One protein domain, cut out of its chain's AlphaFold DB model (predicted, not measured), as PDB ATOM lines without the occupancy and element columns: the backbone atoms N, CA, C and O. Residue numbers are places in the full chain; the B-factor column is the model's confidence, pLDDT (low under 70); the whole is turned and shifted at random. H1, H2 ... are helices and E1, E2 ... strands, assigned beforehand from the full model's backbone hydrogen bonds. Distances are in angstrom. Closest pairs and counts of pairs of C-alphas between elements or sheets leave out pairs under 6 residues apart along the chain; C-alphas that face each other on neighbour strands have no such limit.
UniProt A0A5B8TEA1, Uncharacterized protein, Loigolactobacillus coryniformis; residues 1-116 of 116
ATOM      1  N   MET A   1     122.652  58.814  96.866       82.12
ATOM      2  CA  MET A   1     122.184  59.930  96.016       82.12
ATOM      3  C   MET A   1     123.201  61.066  95.833       82.12
ATOM      4  O   MET A   1     123.662  61.240  94.716       82.12
ATOM      5  N   THR A   2     123.591  61.829  96.865       88.06
ATOM      6  CA  THR A   2     124.438  63.043  96.707       88.06
ATOM      7  C   THR A   2     125.760  62.804  95.967       88.06
ATOM      8  O   THR A   2     126.100  63.557  95.061       88.06
ATOM      9  N   GLU A   3     126.479  61.727  96.293       92.62
ATOM     10  CA  GLU A   3     127.752  61.384  95.640       92.62
ATOM     11  C   GLU A   3     127.571  60.965  94.171       92.62
ATOM     12  O   GLU A   3     128.392  61.310  93.327       92.62
ATOM     13  N   LEU A   4     126.466  60.282  93.841       92.50
ATOM     14  CA  LEU A   4     126.131  59.920  92.458       92.50
ATOM     15  C   LEU A   4     125.837  61.163  91.615       92.50
ATOM     16  O   LEU A   4     126.311  61.272  90.491       92.50
ATOM     17  N   LEU A   5     125.096  62.123  92.169       93.88
ATOM     18  CA  LEU A   5     124.819  63.391  91.494       93.88
ATOM     19  C   LEU A   5     126.092  64.211  91.288       93.88
ATOM     20  O   LEU A   5     126.265  64.807  90.228       93.88
ATOM     21  N   ALA A   6     126.995  64.211  92.272       95.62
ATOM     22  CA  ALA A   6     128.295  64.859  92.145       95.62
ATOM     23  C   ALA A   6     129.142  64.207  91.040       95.62
ATOM     24  O   ALA A   6     129.715  64.916  90.214       95.62
ATOM     25  N   LEU A   7     129.166  62.872  90.971       96.62
ATOM     26  CA  LEU A   7     129.865  62.139  89.914       96.62
ATOM     27  C   LEU A   7     129.255  62.408  88.529       96.62
ATOM     28  O   LEU A   7     129.978  62.686  87.572       96.62
ATOM     29  N   TYR A   8     127.927  62.403  88.416       96.44
ATOM     30  CA  TYR A   8     127.234  62.786  87.188       96.44
ATOM     31  C   TYR A   8     127.579  64.220  86.759       96.44
ATOM     32  O   TYR A   8     127.965  64.445  85.611       96.44
ATOM     33  N   ALA A   9     127.519  65.186  87.678       96.31
ATOM     34  CA  ALA A   9     127.882  66.569  87.390       96.31
ATOM     35  C   ALA A   9     129.344  66.691  86.928       96.31
ATOM     36  O   ALA A   9     129.612  67.377  85.941       96.31
ATOM     37  N   ALA A  10     130.268  65.981  87.581       96.81
ATOM     38  CA  ALA A  10     131.682  65.974  87.224       96.81
ATOM     39  C   ALA A  10     131.932  65.388  85.824       96.81
ATOM     40  O   ALA A  10     132.656  65.994  85.033       96.81
ATOM     41  N   THR A  11     131.304  64.253  85.484       95.94
ATOM     42  CA  THR A  11     131.425  63.665  84.135       95.94
ATOM     43  C   THR A  11     130.895  64.611  83.063       95.94
ATOM     44  O   THR A  11     131.600  64.891  82.094       95.94
ATOM     45  N   LYS A  12     129.697  65.174  83.264       95.50
ATOM     46  CA  LYS A  12     129.092  66.147  82.347       95.50
ATOM     47  C   LYS A  12     129.985  67.374  82.161       95.50
ATOM     48  O   LYS A  12     130.276  67.753  81.031       95.50
ATOM     49  N   GLN A  13     130.448  67.975  83.256       94.88
ATOM     50  CA  GLN A  13     131.300  69.161  83.205       94.88
ATOM     51  C   GLN A  13     132.610  68.890  82.458       94.88
ATOM     52  O   GLN A  13     133.036  69.732  81.672       94.88
ATOM     53  N   ALA A  14     133.231  67.728  82.671       95.50
ATOM     54  CA  ALA A  14     134.452  67.355  81.968       95.50
ATOM     55  C   ALA A  14     134.214  67.227  80.450       95.50
ATOM     56  O   ALA A  14     134.962  67.807  79.666       95.50
ATOM     57  N   ILE A  15     133.124  66.563  80.044       94.81
ATOM     58  CA  ILE A  15     132.720  66.412  78.635       94.81
ATOM     59  C   ILE A  15     132.465  67.768  77.968       94.81
ATOM     60  O   ILE A  15     132.860  67.979  76.822       94.81
ATOM     61  N   MET A  16     131.813  68.695  78.679       92.06
ATOM     62  CA  MET A  16     131.509  70.038  78.171       92.06
ATOM     63  C   MET A  16     132.762  70.887  77.908       92.06
ATOM     64  O   MET A  16     132.672  71.886  77.196       92.06
ATOM     65  N   GLN A  17     133.909  70.535  78.494       92.50
ATOM     66  CA  GLN A  17     135.171  71.249  78.290       92.50
ATOM     67  C   GLN A  17     135.970  70.670  77.123       92.50
ATOM     68  O   GLN A  17     136.516  71.420  76.314       92.50
ATOM     69  N   ALA A  18     136.073  69.343  77.062       92.69
ATOM     70  CA  ALA A  18     136.855  68.632  76.064       92.69
ATOM     71  C   ALA A  18     136.447  67.150  76.006       92.69
ATOM     72  O   ALA A  18     135.826  66.636  76.939       92.69
ATOM     73  N   PRO A  19     136.829  66.420  74.942       93.50
ATOM     74  CA  PRO A  19     136.697  64.970  74.924       93.50
ATOM     75  C   PRO A  19     137.450  64.336  76.099       93.50
ATOM     76  O   PRO A  19     138.581  64.734  76.385       93.50
ATOM     77  N   LEU A  20     136.855  63.333  76.749       94.31
ATOM     78  CA  LEU A  20     137.508  62.683  77.889       94.31
ATOM     79  C   LEU A  20     138.714  61.850  77.440       94.31
ATOM     80  O   LEU A  20     138.649  61.121  76.444       94.31
ATOM     81  N   THR A  21     139.795  61.903  78.218       93.88
ATOM     82  CA  THR A  21     140.941  61.004  78.046       93.88
ATOM     83  C   THR A  21     140.642  59.607  78.590       93.88
ATOM     84  O   THR A  21     139.704  59.396  79.364       93.88
ATOM     85  N   VAL A  22     141.464  58.625  78.209       93.19
ATOM     86  CA  VAL A  22     141.343  57.240  78.697       93.19
ATOM     87  C   VAL A  22     141.505  57.174  80.218       93.19
ATOM     88  O   VAL A  22     140.794  56.421  80.888       93.19
ATOM     89  N   GLU A  23     142.397  57.991  80.774       95.56
ATOM     90  CA  GLU A  23     142.652  58.092  82.208       95.56
ATOM     91  C   GLU A  23     141.429  58.655  82.934       95.56
ATOM     92  O   GLU A  23     140.995  58.076  83.928       95.56
ATOM     93  N   GLN A  24     140.814  59.721  82.405       96.19
ATOM     94  CA  GLN A  24     139.596  60.304  82.977       96.19
ATOM     95  C   GLN A  24     138.429  59.311  82.959       96.19
ATOM     96  O   GLN A  24     137.732  59.155  83.958       96.19
ATOM     97  N   ILE A  25     138.236  58.592  81.848       95.75
ATOM     98  CA  ILE A  25     137.198  57.557  81.747       95.75
ATOM     99  C   ILE A  25     137.443  56.453  82.779       95.75
ATOM    100  O   ILE A  25     136.511  56.023  83.456       95.75
ATOM    101  N   SER A  26     138.690  55.990  82.902       96.12
ATOM    102  CA  SER A  26     139.055  54.935  83.854       96.12
ATOM    103  C   SER A  26     138.824  55.379  85.298       96.12
ATOM    104  O   SER A  26     138.306  54.607  86.105       96.12
ATOM    105  N   GLU A  27     139.145  56.635  85.608       97.56
ATOM    106  CA  GLU A  27     138.898  57.244  86.910       97.56
ATOM    107  C   GLU A  27     137.403  57.279  87.241       97.56
ATOM    108  O   GLU A  27     136.985  56.761  88.276       97.56
ATOM    109  N   PHE A  28     136.579  57.818  86.340       97.25
ATOM    110  CA  PHE A  28     135.135  57.895  86.554       97.25
ATOM    111  C   PHE A  28     134.487  56.514  86.678       97.25
ATOM    112  O   PHE A  28     133.628  56.320  87.538       97.25
ATOM    113  N   LYS A  29     134.932  55.525  85.892       95.94
ATOM    114  CA  LYS A  29     134.472  54.133  86.026       95.94
ATOM    115  C   LYS A  29     134.816  53.543  87.390       95.94
ATOM    116  O   LYS A  29     133.983  52.864  87.986       95.94
ATOM    117  N   ARG A  30     136.019  53.812  87.907       96.00
ATOM    118  CA  ARG A  30     136.424  53.367  89.247       96.00
ATOM    119  C   ARG A  30     135.557  54.011  90.328       96.00
ATOM    120  O   ARG A  30     135.068  53.299  91.202       96.00
ATOM    121  N   GLN A  31     135.334  55.323  90.244       96.19
ATOM    122  CA  GLN A  31     134.467  56.052  91.178       96.19
ATOM    123  C   GLN A  31     133.035  55.508  91.149       96.19
ATOM    124  O   GLN A  31     132.464  55.237  92.203       96.19
ATOM    125  N   LEU A  32     132.481  55.262  89.956       94.94
ATOM    126  CA  LEU A  32     131.154  54.669  89.805       94.94
ATOM    127  C   LEU A  32     131.079  53.281  90.454       94.94
ATOM    128  O   LEU A  32     130.160  53.024  91.224       94.94
ATOM    129  N   ALA A  33     132.063  52.413  90.203       92.06
ATOM    130  CA  ALA A  33     132.106  51.068  90.777       92.06
ATOM    131  C   ALA A  33     132.161  51.077  92.316       92.06
ATOM    132  O   ALA A  33     131.552  50.224  92.956       92.06
ATOM    133  N   THR A  34     132.845  52.053  92.924       90.50
ATOM    134  CA  THR A  34     132.855  52.232  94.387       90.50
ATOM    135  C   THR A  34     131.485  52.645  94.935       90.50
ATOM    136  O   THR A  34     131.117  52.242  96.036       90.50
ATOM    137  N   LEU A  35     130.708  53.415  94.170       88.69
ATOM    138  CA  LEU A  35     129.378  53.883  94.570       88.69
ATOM    139  C   LEU A  35     128.256  52.867  94.264       88.69
ATOM    140  O   LEU A  35     127.213  52.884  94.923       88.69
ATOM    141  N   ALA A  36     128.437  51.983  93.278       68.56
ATOM    142  CA  ALA A  36     127.409  51.102  92.709       68.56
ATOM    143  C   ALA A  36     127.175  49.777  93.481       68.56
ATOM    144  O   ALA A  36     127.185  48.689  92.908       68.56
ATOM    145  N   LEU A  37     126.906  49.858  94.790       65.62
ATOM    146  CA  LEU A  37     126.257  48.782  95.569       65.62
ATOM    147  C   LEU A  37     124.799  48.571  95.096       65.62
ATOM    148  O   LEU A  37     124.251  49.498  94.498       65.62
ATOM    149  N   PRO A  38     124.136  47.415  95.340       65.88
ATOM    150  CA  PRO A  38     122.818  47.133  94.763       65.88
ATOM    151  C   PRO A  38     121.795  48.236  95.068       65.88
ATOM    152  O   PRO A  38     121.492  48.520  96.228       65.88
ATOM    153  N   ARG A  39     121.276  48.866  94.004       71.38
ATOM    154  CA  ARG A  39     120.317  49.977  94.068       71.38
ATOM    155  C   ARG A  39     118.934  49.502  93.645       71.38
ATOM    156  O   ARG A  39     118.772  48.974  92.549       71.38
ATOM    157  N   THR A  40     117.932  49.738  94.486       81.12
ATOM    158  CA  THR A  40     116.511  49.485  94.181       81.12
ATOM    159  C   THR A  40     115.735  50.763  93.857       81.12
ATOM    160  O   THR A  40     114.579  50.694  93.458       81.12
ATOM    161  N   ASN A  41     116.354  51.934  94.024       88.38
ATOM    162  CA  ASN A  41     115.726  53.225  93.771       88.38
ATOM    163  C   ASN A  41     115.856  53.614  92.285       88.38
ATOM    164  O   ASN A  41     116.973  53.694  91.770       88.38
ATOM    165  N   ALA A  42     114.728  53.893  91.626       87.31
ATOM    166  CA  ALA A  42     114.672  54.216  90.198       87.31
ATOM    167  C   ALA A  42     115.481  55.471  89.821       87.31
ATOM    168  O   ALA A  42     116.173  55.468  88.805       87.31
ATOM    169  N   LEU A  43     115.484  56.516  90.661       90.75
ATOM    170  CA  LEU A  43     116.296  57.715  90.421       90.75
ATOM    171  C   LEU A  43     117.789  57.406  90.491       90.75
ATOM    172  O   LEU A  43     118.556  57.887  89.664       90.75
ATOM    173  N   GLU A  44     118.219  56.600  91.465       91.50
ATOM    174  CA  GLU A  44     119.634  56.223  91.567       91.50
ATOM    175  C   GLU A  44     120.070  55.394  90.357       91.50
ATOM    176  O   GLU A  44     121.139  55.649  89.806       91.50
ATOM    177  N   GLN A  45     119.228  54.461  89.900       91.31
ATOM    178  CA  GLN A  45     119.478  53.683  88.683       91.31
ATOM    179  C   GLN A  45     119.563  54.582  87.442       91.31
ATOM    180  O   GLN A  45     120.477  54.431  86.635       91.31
ATOM    181  N   ALA A  46     118.667  55.563  87.322       92.94
ATOM    182  CA  ALA A  46     118.660  56.516  86.219       92.94
ATOM    183  C   ALA A  46     119.937  57.372  86.170       92.94
ATOM    184  O   ALA A  46     120.507  57.572  85.098       92.94
ATOM    185  N   ILE A  47     120.421  57.844  87.325       94.56
ATOM    186  CA  ILE A  47     121.674  58.605  87.412       94.56
ATOM    187  C   ILE A  47     122.888  57.732  87.076       94.56
ATOM    188  O   ILE A  47     123.794  58.201  86.390       94.56
ATOM    189  N   VAL A  48     122.916  56.471  87.519       94.06
ATOM    190  CA  VAL A  48     123.982  55.525  87.143       94.06
ATOM    191  C   VAL A  48     124.020  55.337  85.629       94.06
ATOM    192  O   VAL A  48     125.082  55.516  85.038       94.06
ATOM    193  N   ALA A  49     122.868  55.083  85.003       93.19
ATOM    194  CA  ALA A  49     122.771  54.934  83.553       93.19
ATOM    195  C   ALA A  49     123.305  56.175  82.815       93.19
ATOM    196  O   ALA A  49     124.083  56.047  81.875       93.19
ATOM    197  N   LEU A  50     122.995  57.385  83.295       95.06
ATOM    198  CA  LEU A  50     123.537  58.617  82.709       95.06
ATOM    199  C   LEU A  50     125.057  58.737  82.819       95.06
ATOM    200  O   LEU A  50     125.700  59.242  81.897       95.06
ATOM    201  N   ILE A  51     125.642  58.314  83.941       95.50
ATOM    202  CA  ILE A  51     127.101  58.293  84.097       95.50
ATOM    203  C   ILE A  51     127.698  57.305  83.093       95.50
ATOM    204  O   ILE A  51     128.672  57.635  82.422       95.50
ATOM    205  N   GLU A  52     127.115  56.117  82.948       94.88
ATOM    206  CA  GLU A  52     127.574  55.116  81.980       94.88
ATOM    207  C   GLU A  52     127.469  55.623  80.535       94.88
ATOM    208  O   GLU A  52     128.439  55.515  79.778       94.88
ATOM    209  N   ASP A  53     126.355  56.264  80.178       94.75
ATOM    210  CA  ASP A  53     126.140  56.847  78.853       94.75
ATOM    211  C   ASP A  53     127.156  57.956  78.552       94.75
ATOM    212  O   ASP A  53     127.794  57.938  77.495       94.75
ATOM    213  N   ASN A  54     127.407  58.859  79.507       94.69
ATOM    214  CA  ASN A  54     128.446  59.892  79.402       94.69
ATOM    215  C   ASN A  54     129.843  59.296  79.135       94.69
ATOM    216  O   ASN A  54     130.668  59.901  78.448       94.69
ATOM    217  N   LEU A  55     130.120  58.098  79.655       93.81
ATOM    218  CA  LEU A  55     131.408  57.415  79.508       93.81
ATOM    219  C   LEU A  55     131.485  56.512  78.264       93.81
ATOM    220  O   LEU A  55     132.566  55.998  77.959       93.81
ATOM    221  N   SER A  56     130.376  56.314  77.547       89.12
ATOM    222  CA  SER A  56     130.294  55.426  76.379       89.12
ATOM    223  C   SER A  56     130.758  56.093  75.075       89.12
ATOM    224  O   SER A  56     131.471  55.467  74.287       89.12
ATOM    225  N   PHE A  57     130.461  57.389  74.883       79.31
ATOM    226  CA  PHE A  57     130.826  58.170  73.686       79.31
ATOM    227  C   PHE A  57     131.654  59.442  73.985       79.31
ATOM    228  O   PHE A  57     131.348  60.530  73.489       79.31
ATOM    229  N   PRO A  58     132.775  59.335  74.721       72.38
ATOM    230  CA  PRO A  58     133.514  60.485  75.255       72.38
ATOM    231  C   PRO A  58     134.164  61.380  74.190       72.38
ATOM    232  O   PRO A  58     134.561  62.506  74.482       72.38
ATOM    233  N   ARG A  59     134.301  60.895  72.950       78.06
ATOM    234  CA  ARG A  59     135.022  61.595  71.874       78.06
ATOM    235  C   ARG A  59     134.234  62.732  71.224       78.06
ATOM    236  O   ARG A  59     134.843  63.587  70.591       78.06
ATOM    237  N   PHE A  60     132.912  62.747  71.374       84.38
ATOM    238  CA  PHE A  60     132.035  63.672  70.649       84.38
ATOM    239  C   PHE A  60     131.570  64.875  71.479       84.38
ATOM    240  O   PHE A  60     130.773  65.669  70.989       84.38
ATOM    241  N   GLN A  61     132.057  65.020  72.720       89.50
ATOM    242  CA  GLN A  61     131.588  66.048  73.665       89.50
ATOM    243  C   GLN A  61     130.055  66.027  73.845       89.50
ATOM    244  O   GLN A  61     129.408  67.063  73.988       89.50
ATOM    245  N   ILE A  62     129.468  64.828  73.797       92.75
ATOM    246  CA  ILE A  62     128.042  64.593  74.021       92.75
ATOM    247  C   ILE A  62     127.867  64.242  75.490       92.75
ATOM    248  O   ILE A  62     128.512  63.313  75.974       92.75
ATOM    249  N   PHE A  63     126.977  64.952  76.176       94.75
ATOM    250  CA  PHE A  63     126.524  64.563  77.507       94.75
ATOM    251  C   PHE A  63     125.051  64.166  77.463       94.75
ATOM    252  O   PHE A  63     124.310  64.603  76.583       94.75
ATOM    253  N   TYR A  64     124.625  63.350  78.415       96.25
ATOM    254  CA  TYR A  64     123.279  62.800  78.468       96.25
ATOM    255  C   TYR A  64     122.480  63.382  79.636       96.25
ATOM    256  O   TYR A  64     123.012  63.670  80.715       96.25
ATOM    257  N   VAL A  65     121.178  63.535  79.407       96.81
ATOM    258  CA  VAL A  65     120.141  63.799  80.417       96.81
ATOM    259  C   VAL A  65     119.041  62.755  80.264       96.81
ATOM    260  O   VAL A  65     118.886  62.188  79.186       96.81
ATOM    261  N   GLN A  66     118.273  62.472  81.312       97.19
ATOM    262  CA  GLN A  66     117.159  61.531  81.222       97.19
ATOM    263  C   GLN A  66     115.888  62.238  80.774       97.19
ATOM    264  O   GLN A  66     115.418  63.154  81.446       97.19
ATOM    265  N   ASN A  67     115.309  61.791  79.664       97.12
ATOM    266  CA  ASN A  67     113.957  62.166  79.282       97.12
ATOM    267  C   ASN A  67     112.952  61.303  80.041       97.12
ATOM    268  O   ASN A  67     112.958  60.081  79.891       97.12
ATOM    269  N   ILE A  68     112.073  61.947  80.801       97.50
ATOM    270  CA  ILE A  68     110.942  61.305  81.459       97.50
ATOM    271  C   ILE A  68     109.737  61.414  80.525       97.50
ATOM    272  O   ILE A  68     109.331  62.514  80.139       97.50
ATOM    273  N   ASN A  69     109.171  60.281  80.129       95.69
ATOM    274  CA  ASN A  69     107.946  60.236  79.338       95.69
ATOM    275  C   ASN A  69     106.703  60.377  80.229       95.69
ATOM    276  O   ASN A  69     106.759  60.219  81.445       95.69
ATOM    277  N   SER A  70     105.544  60.642  79.619       93.44
ATOM    278  CA  SER A  70     104.271  60.786  80.345       93.44
ATOM    279  C   SER A  70     103.811  59.523  81.081       93.44
ATOM    280  O   SER A  70     102.933  59.617  81.932       93.44
ATOM    281  N   ASP A  71     104.364  58.358  80.745       93.62
ATOM    282  CA  ASP A  71     104.104  57.073  81.404       93.62
ATOM    283  C   ASP A  71     105.152  56.717  82.478       93.62
ATOM    284  O   ASP A  71     105.133  55.606  83.003       93.62
ATOM    285  N   GLY A  72     106.074  57.636  82.787       90.75
ATOM    286  CA  GLY A  72     107.169  57.436  83.738       90.75
ATOM    287  C   GLY A  72     108.362  56.654  83.181       90.75
ATOM    288  O   GLY A  72     109.360  56.474  83.879       90.75
ATOM    289  N   SER A  73     108.313  56.205  81.920       93.19
ATOM    290  CA  SER A  73     109.464  55.558  81.286       93.19
ATOM    291  C   SER A  73     110.607  56.547  81.035       93.19
ATOM    292  O   SER A  73     110.393  57.740  80.803       93.19
ATOM    293  N   LEU A  74     111.838  56.031  81.079       95.06
ATOM    294  CA  LEU A  74     113.067  56.815  80.975       95.06
ATOM    295  C   LEU A  74     113.834  56.493  79.694       95.06
ATOM    296  O   LEU A  74     114.027  55.323  79.361       95.06
ATOM    297  N   PHE A  75     114.322  57.534  79.019       94.12
ATOM    298  CA  PHE A  75     115.254  57.413  77.899       94.12
ATOM    299  C   PHE A  75     116.398  58.411  78.005       94.12
ATOM    300  O   PHE A  75     116.181  59.623  78.076       94.12
ATOM    301  N   SER A  76     117.623  57.904  77.909       93.88
ATOM    302  CA  SER A  76     118.806  58.749  77.851       93.88
ATOM    303  C   SER A  76     118.797  59.577  76.571       93.88
ATOM    304  O   SER A  76     118.778  59.055  75.456       93.88
ATOM    305  N   PHE A  77     118.820  60.892  76.738       94.81
ATOM    306  CA  PHE A  77     118.783  61.855  75.655       94.81
ATOM    307  C   PHE A  77     120.159  62.516  75.483       94.81
ATOM    308  O   PHE A  77     120.628  63.190  76.406       94.81
ATOM    309  N   PRO A  78     120.813  62.352  74.319       95.00
ATOM    310  CA  PRO A  78     122.102  62.971  74.048       95.00
ATOM    311  C   PRO A  78     121.951  64.462  73.733       95.00
ATOM    312  O   PRO A  78     121.265  64.858  72.787       95.00
ATOM    313  N   ILE A  79     122.690  65.303  74.449       94.50
ATOM    314  CA  ILE A  79     122.867  66.716  74.125       94.50
ATOM    315  C   ILE A  79     124.183  66.873  73.365       94.50
ATOM    316  O   ILE A  79     125.274  66.921  73.930       94.50
ATOM    317  N   HIS A  80     124.060  66.937  72.040       92.62
ATOM    318  CA  HIS A  80     125.173  67.200  71.134       92.62
ATOM    319  C   HIS A  80     125.595  68.683  71.191       92.62
ATOM    320  O   HIS A  80     124.712  69.542  71.306       92.62
ATOM    321  N   PRO A  81     126.887  69.027  71.006       91.31
ATOM    322  CA  PRO A  81     127.356  70.418  70.990       91.31
ATOM    323  C   PRO A  81     126.571  71.347  70.052       91.31
ATOM    324  O   PRO A  81     126.307  72.497  70.390       91.31
ATOM    325  N   PHE A  82     126.140  70.832  68.898       92.12
ATOM    326  CA  PHE A  82     125.282  71.566  67.959       92.12
ATOM    327  C   PHE A  82     123.933  71.969  68.582       92.12
ATOM    328  O   PHE A  82     123.550  73.135  68.521       92.12
ATOM    329  N   HIS A  83     123.232  71.031  69.230       92.00
ATOM    330  CA  HIS A  83     121.968  71.328  69.910       92.00
ATOM    331  C   HIS A  83     122.193  72.254  71.103       92.00
ATOM    332  O   HIS A  83     121.428  73.191  71.296       92.00
ATOM    333  N   TRP A  84     123.273  72.040  71.860       94.12
ATOM    334  CA  TRP A  84     123.646  72.889  72.988       94.12
ATOM    335  C   TRP A  84     123.799  74.360  72.586       94.12
ATOM    336  O   TRP A  84     123.280  75.243  73.261       94.12
ATOM    337  N   GLN A  85     124.475  74.636  71.469       93.38
ATOM    338  CA  GLN A  85     124.671  75.998  70.961       93.38
ATOM    339  C   GLN A  85     123.371  76.658  70.482       93.38
ATOM    340  O   GLN A  85     123.263  77.881  70.536       93.38
ATOM    341  N   ALA A  86     122.391  75.866  70.038       95.06
ATOM    342  CA  ALA A  86     121.088  76.354  69.592       95.06
ATOM    343  C   ALA A  86     120.105  76.641  70.747       95.06
ATOM    344  O   ALA A  86     119.091  77.305  70.536       95.06
ATOM    345  N   MET A  87     120.378  76.150  71.961       95.75
ATOM    346  CA  MET A  87     119.529  76.370  73.137       95.75
ATOM    347  C   MET A  87     119.648  77.801  73.674       95.75
ATOM    348  O   MET A  87     120.724  78.411  73.677       95.75
ATOM    349  N   THR A  88     118.549  78.313  74.234       96.56
ATOM    350  CA  THR A  88     118.579  79.597  74.944       96.56
ATOM    351  C   THR A  88     119.489  79.514  76.180       96.56
ATOM    352  O   THR A  88     119.739  78.419  76.702       96.56
ATOM    353  N   PRO A  89     120.030  80.645  76.667       95.81
ATOM    354  CA  PRO A  89     120.820  80.666  77.899       95.81
ATOM    355  C   PRO A  89     120.092  80.050  79.101       95.81
ATOM    356  O   PRO A  89     120.710  79.327  79.877       95.81
ATOM    357  N   GLU A  90     118.784  80.275  79.222       95.00
ATOM    358  CA  GLU A  90     117.954  79.774  80.323       95.00
ATOM    359  C   GLU A  90     117.859  78.248  80.282       95.00
ATOM    360  O   GLU A  90     118.069  77.576  81.292       95.00
ATOM    361  N   LEU A  91     117.616  77.692  79.092       95.38
ATOM    362  CA  LEU A  91     117.519  76.250  78.900       95.38
ATOM    363  C   LEU A  91     118.867  75.563  79.153       95.38
ATOM    364  O   LEU A  91     118.929  74.547  79.847       95.38
ATOM    365  N   ARG A  92     119.962  76.164  78.666       95.50
ATOM    366  CA  ARG A  92     121.322  75.705  78.978       95.50
ATOM    367  C   ARG A  92     121.568  75.703  80.478       95.50
ATOM    368  O   ARG A  92     122.023  74.694  81.005       95.50
ATOM    369  N   GLN A  93     121.242  76.793  81.171       94.75
ATOM    370  CA  GLN A  93     121.448  76.894  82.613       94.75
ATOM    371  C   GLN A  93     120.682  75.805  83.372       94.75
ATOM    372  O   GLN A  93     121.241  75.184  84.277       94.75
ATOM    373  N   GLY A  94     119.445  75.516  82.964       95.31
ATOM    374  CA  GLY A  94     118.685  74.405  83.525       95.31
ATOM    375  C   GLY A  94     119.401  73.066  83.333       95.31
ATOM    376  O   GLY A  94     119.627  72.348  84.308       95.31
ATOM    377  N   PHE A  95     119.874  72.763  82.121       95.50
ATOM    378  CA  PHE A  95     120.617  71.529  81.831       95.50
ATOM    379  C   PHE A  95     122.022  71.460  82.436       95.50
ATOM    380  O   PHE A  95     122.544  70.361  82.617       95.50
ATOM    381  N   VAL A  96     122.642  72.583  82.809       93.19
ATOM    382  CA  VAL A  96     123.870  72.563  83.623       93.19
ATOM    383  C   VAL A  96     123.575  71.939  84.985       93.19
ATOM    384  O   VAL A  96     124.330  71.087  85.451       93.19
ATOM    385  N   THR A  97     122.460  72.314  85.608       89.81
ATOM    386  CA  THR A  97     122.138  71.893  86.979       89.81
ATOM    387  C   THR A  97     121.351  70.593  87.064       89.81
ATOM    388  O   THR A  97     121.527  69.847  88.022       89.81
ATOM    389  N   GLN A  98     120.517  70.301  86.067       96.25
ATOM    390  CA  GLN A  98     119.589  69.179  86.118       96.25
ATOM    391  C   GLN A  98     120.093  67.968  85.336       96.25
ATOM    392  O   GLN A  98     120.841  68.092  84.362       96.25
ATOM    393  N   ALA A  99     119.683  66.788  85.801       95.94
ATOM    394  CA  ALA A  99     119.948  65.502  85.157       95.94
ATOM    395  C   ALA A  99     118.749  64.990  84.348       95.94
ATOM    396  O   ALA A  99     118.906  64.090  83.527       95.94
ATOM    397  N   PHE A 100     117.564  65.558  84.575       97.38
ATOM    398  CA  PHE A 100     116.299  65.080  84.033       97.38
ATOM    399  C   PHE A 100     115.610  66.167  83.218       97.38
ATOM    400  O   PHE A 100     115.781  67.362  83.476       97.38
ATOM    401  N   MET A 101     114.791  65.737  82.267       97.44
ATOM    402  CA  MET A 101     113.866  66.589  81.548       97.44
ATOM    403  C   MET A 101     112.494  65.955  81.411       97.44
ATOM    404  O   MET A 101     112.361  64.738  81.320       97.44
ATOM    405  N   TYR A 102     111.488  66.813  81.343       97.44
ATOM    406  CA  TYR A 102     110.109  66.460  81.061       97.44
ATOM    407  C   TYR A 102     109.548  67.502  80.096       97.44
ATOM    408  O   TYR A 102     109.754  68.699  80.291       97.44
ATOM    409  N   GLN A 103     108.891  67.063  79.018       95.19
ATOM    410  CA  GLN A 103     108.366  67.962  77.975       95.19
ATOM    411  C   GLN A 103     109.429  68.939  77.424       95.19
ATOM    412  O   GLN A 103     109.172  70.126  77.229       95.19
ATOM    413  N   ALA A 104     110.643  68.429  77.192       92.38
ATOM    414  CA  ALA A 104     111.812  69.195  76.746       92.38
ATOM    415  C   ALA A 104     112.269  70.321  77.701       92.38
ATOM    416  O   ALA A 104     113.083  71.157  77.308       92.38
ATOM    417  N   GLN A 105     111.787  70.336  78.949       96.19
ATOM    418  CA  GLN A 105     112.222  71.264  79.987       96.19
ATOM    419  C   GLN A 105     113.030  70.535  81.065       96.19
ATOM    420  O   GLN A 105     112.628  69.450  81.486       96.19
ATOM    421  N   PRO A 106     114.152  71.103  81.534       97.25
ATOM    422  CA  PRO A 106     114.909  70.550  82.645       97.25
ATOM    423  C   PRO A 106     114.061  70.581  83.919       97.25
ATOM    424  O   PRO A 106     113.429  71.592  84.223       97.25
ATOM    425  N   VAL A 107     114.077  69.487  84.676       97.50
ATOM    426  CA  VAL A 107     113.325  69.357  85.931       97.50
ATOM    427  C   VAL A 107     114.251  69.004  87.085       97.50
ATOM    428  O   VAL A 107     115.266  68.330  86.898       97.50
ATOM    429  N   ASP A 108     113.912  69.482  88.280       95.81
ATOM    430  CA  ASP A 108     114.664  69.156  89.485       95.81
ATOM    431  C   ASP A 108     114.414  67.722  89.963       95.81
ATOM    432  O   ASP A 108     113.523  67.012  89.491       95.81
ATOM    433  N   LEU A 109     115.231  67.273  90.916       93.75
ATOM    434  CA  LEU A 109     115.125  65.923  91.468       93.75
ATOM    435  C   LEU A 109     113.802  65.672  92.181       93.75
ATOM    436  O   LEU A 109     113.341  64.536  92.194       93.75
ATOM    437  N   HIS A 110     113.209  66.704  92.783       95.06
ATOM    438  CA  HIS A 110     111.918  66.564  93.440       95.06
ATOM    439  C   HIS A 110     110.834  66.256  92.409       95.06
ATOM    440  O   HIS A 110     110.118  65.271  92.541       95.06
ATOM    441  N   THR A 111     110.784  67.041  91.338       96.00
ATOM    442  CA  THR A 111     109.869  66.848  90.218       96.00
ATOM    443  C   THR A 111     110.111  65.497  89.549       96.00
ATOM    444  O   THR A 111     109.168  64.735  89.365       96.00
ATOM    445  N   ALA A 112     111.367  65.136  89.269       95.50
ATOM    446  CA  ALA A 112     111.706  63.828  88.707       95.50
ATOM    447  C   ALA A 112     111.215  62.670  89.593       95.50
ATOM    448  O   ALA A 112     110.659  61.709  89.077       95.50
ATOM    449  N   ALA A 113     111.338  62.788  90.921       93.44
ATOM    450  CA  ALA A 113     110.844  61.790  91.873       93.44
ATOM    451  C   ALA A 113     109.317  61.628  91.871       93.44
ATOM    452  O   ALA A 113     108.822  60.600  92.315       93.44
ATOM    453  N   THR A 114     108.571  62.646  91.433       95.00
ATOM    454  CA  THR A 114     107.105  62.561  91.307       95.00
ATOM    455  C   THR A 114     106.642  61.990  89.970       95.00
ATOM    456  O   THR A 114     105.483  61.600  89.852       95.00
ATOM    457  N   LEU A 115     107.522  61.969  88.966       93.81
ATOM    458  CA  LEU A 115     107.205  61.563  87.597       93.81
ATOM    459  C   LEU A 115     107.640  60.122  87.271       93.81
ATOM    460  O   LEU A 115     107.270  59.626  86.209       93.81
ATOM    461  N   ILE A 116     108.426  59.481  88.143       88.88
ATOM    462  CA  ILE A 116     109.011  58.135  87.991       88.88
ATOM    463  C   ILE A 116     108.506  57.249  89.126       88.88
ATOM    464  O   ILE A 116     108.066  56.114  88.842       88.88
TER     465      ILE A 116
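This is residues 1 to 116 of the 116 residues of an uncharacterized protein of Loigolactobacillus coryniformis (UniProt A0A5B8TEA1). What does one see first? A three-helix up-and-down bundle, H1, H2 and H3, is joined to a small twisted sheet by H3, which belongs to the bundle and also packs on E1 and E2. H5 and H6 pack on the same face of the sheet, toward E3 and E4, while H4 stands off the sheet. What is it made of? The 116 printed residues, mixed in class, hold six named helices and four named strands in the order H1 H2 H3 E1 E2 H4 H5 E3 E4 H6; the mixed sheet runs E2 E1 E3 E4. The whole is compact, with a radius of gyration of the C-alphas of 13.6 A, and flat, spanning 38 by 37 by 19 A.

Where are the first three helices? H1, residues 2 to 17, begins at C-alpha 2 (124.438, 63.043, 96.707) and is 22.8 A long. H2, residues 22 to 35, measures 20.2 A, and H3, residues 42 to 56, 20.9 A. What follows? E1, residues 63 to 68, is 16.4 A long and E2, residues 74 to 79, 15.5 A. Then come H4, residues 81 to 86, H5, residues 89 to 97, E3, residues 100 to 102, E4, residues 105 to 107, and H6, residues 109 to 115, ending at C-alpha 115 (107.205, 61.563, 87.597).

How is the bundle built? H1 and H2 form a hairpin and touch at a shallow tilt of 13 degrees, closest at the C-alphas of Leu 4 and Leu 35, 7.2 A. H2 and H3, also a hairpin, touch at Ile 25 and Leu 55, C-alphas 6.2 A apart; H1 and H3 touch at Tyr 8 and Ile 51, C-alphas 5.5 A apart. In all six helices every O i to N i+4 pair is within hydrogen-bond range. How do the strands pair? E1 and E2 are an antiparallel hairpin, with N 67 and O 75 at 2.8 A; E1 and E3 are parallel, with N 101 and O 66 at 2.8 A; E3 and E4 are an antiparallel hairpin, with N 102 and O 105 at 2.9 A. What is on the sheet? H3 and H6 make two layers with it, helices on one face, at heights over the sheet of 8.6 A and 8.8 A. H5 is on the same face, its closest C-alphas to E4 being Gly 94 and Pro 106, 5.5 A; H1 only grazes the sheet with residues 8 to 16, and H2 and H4 are not on it.

How far does it reach? The two C-alphas farthest apart, those of Pro 38 and Ala 86, are 38.6 A apart. Is anything cut, long or uncertain? The printed part has no cut and no long link. Mean pLDDT of the printed part is 92.6, and residues 36 to 38 are under 70.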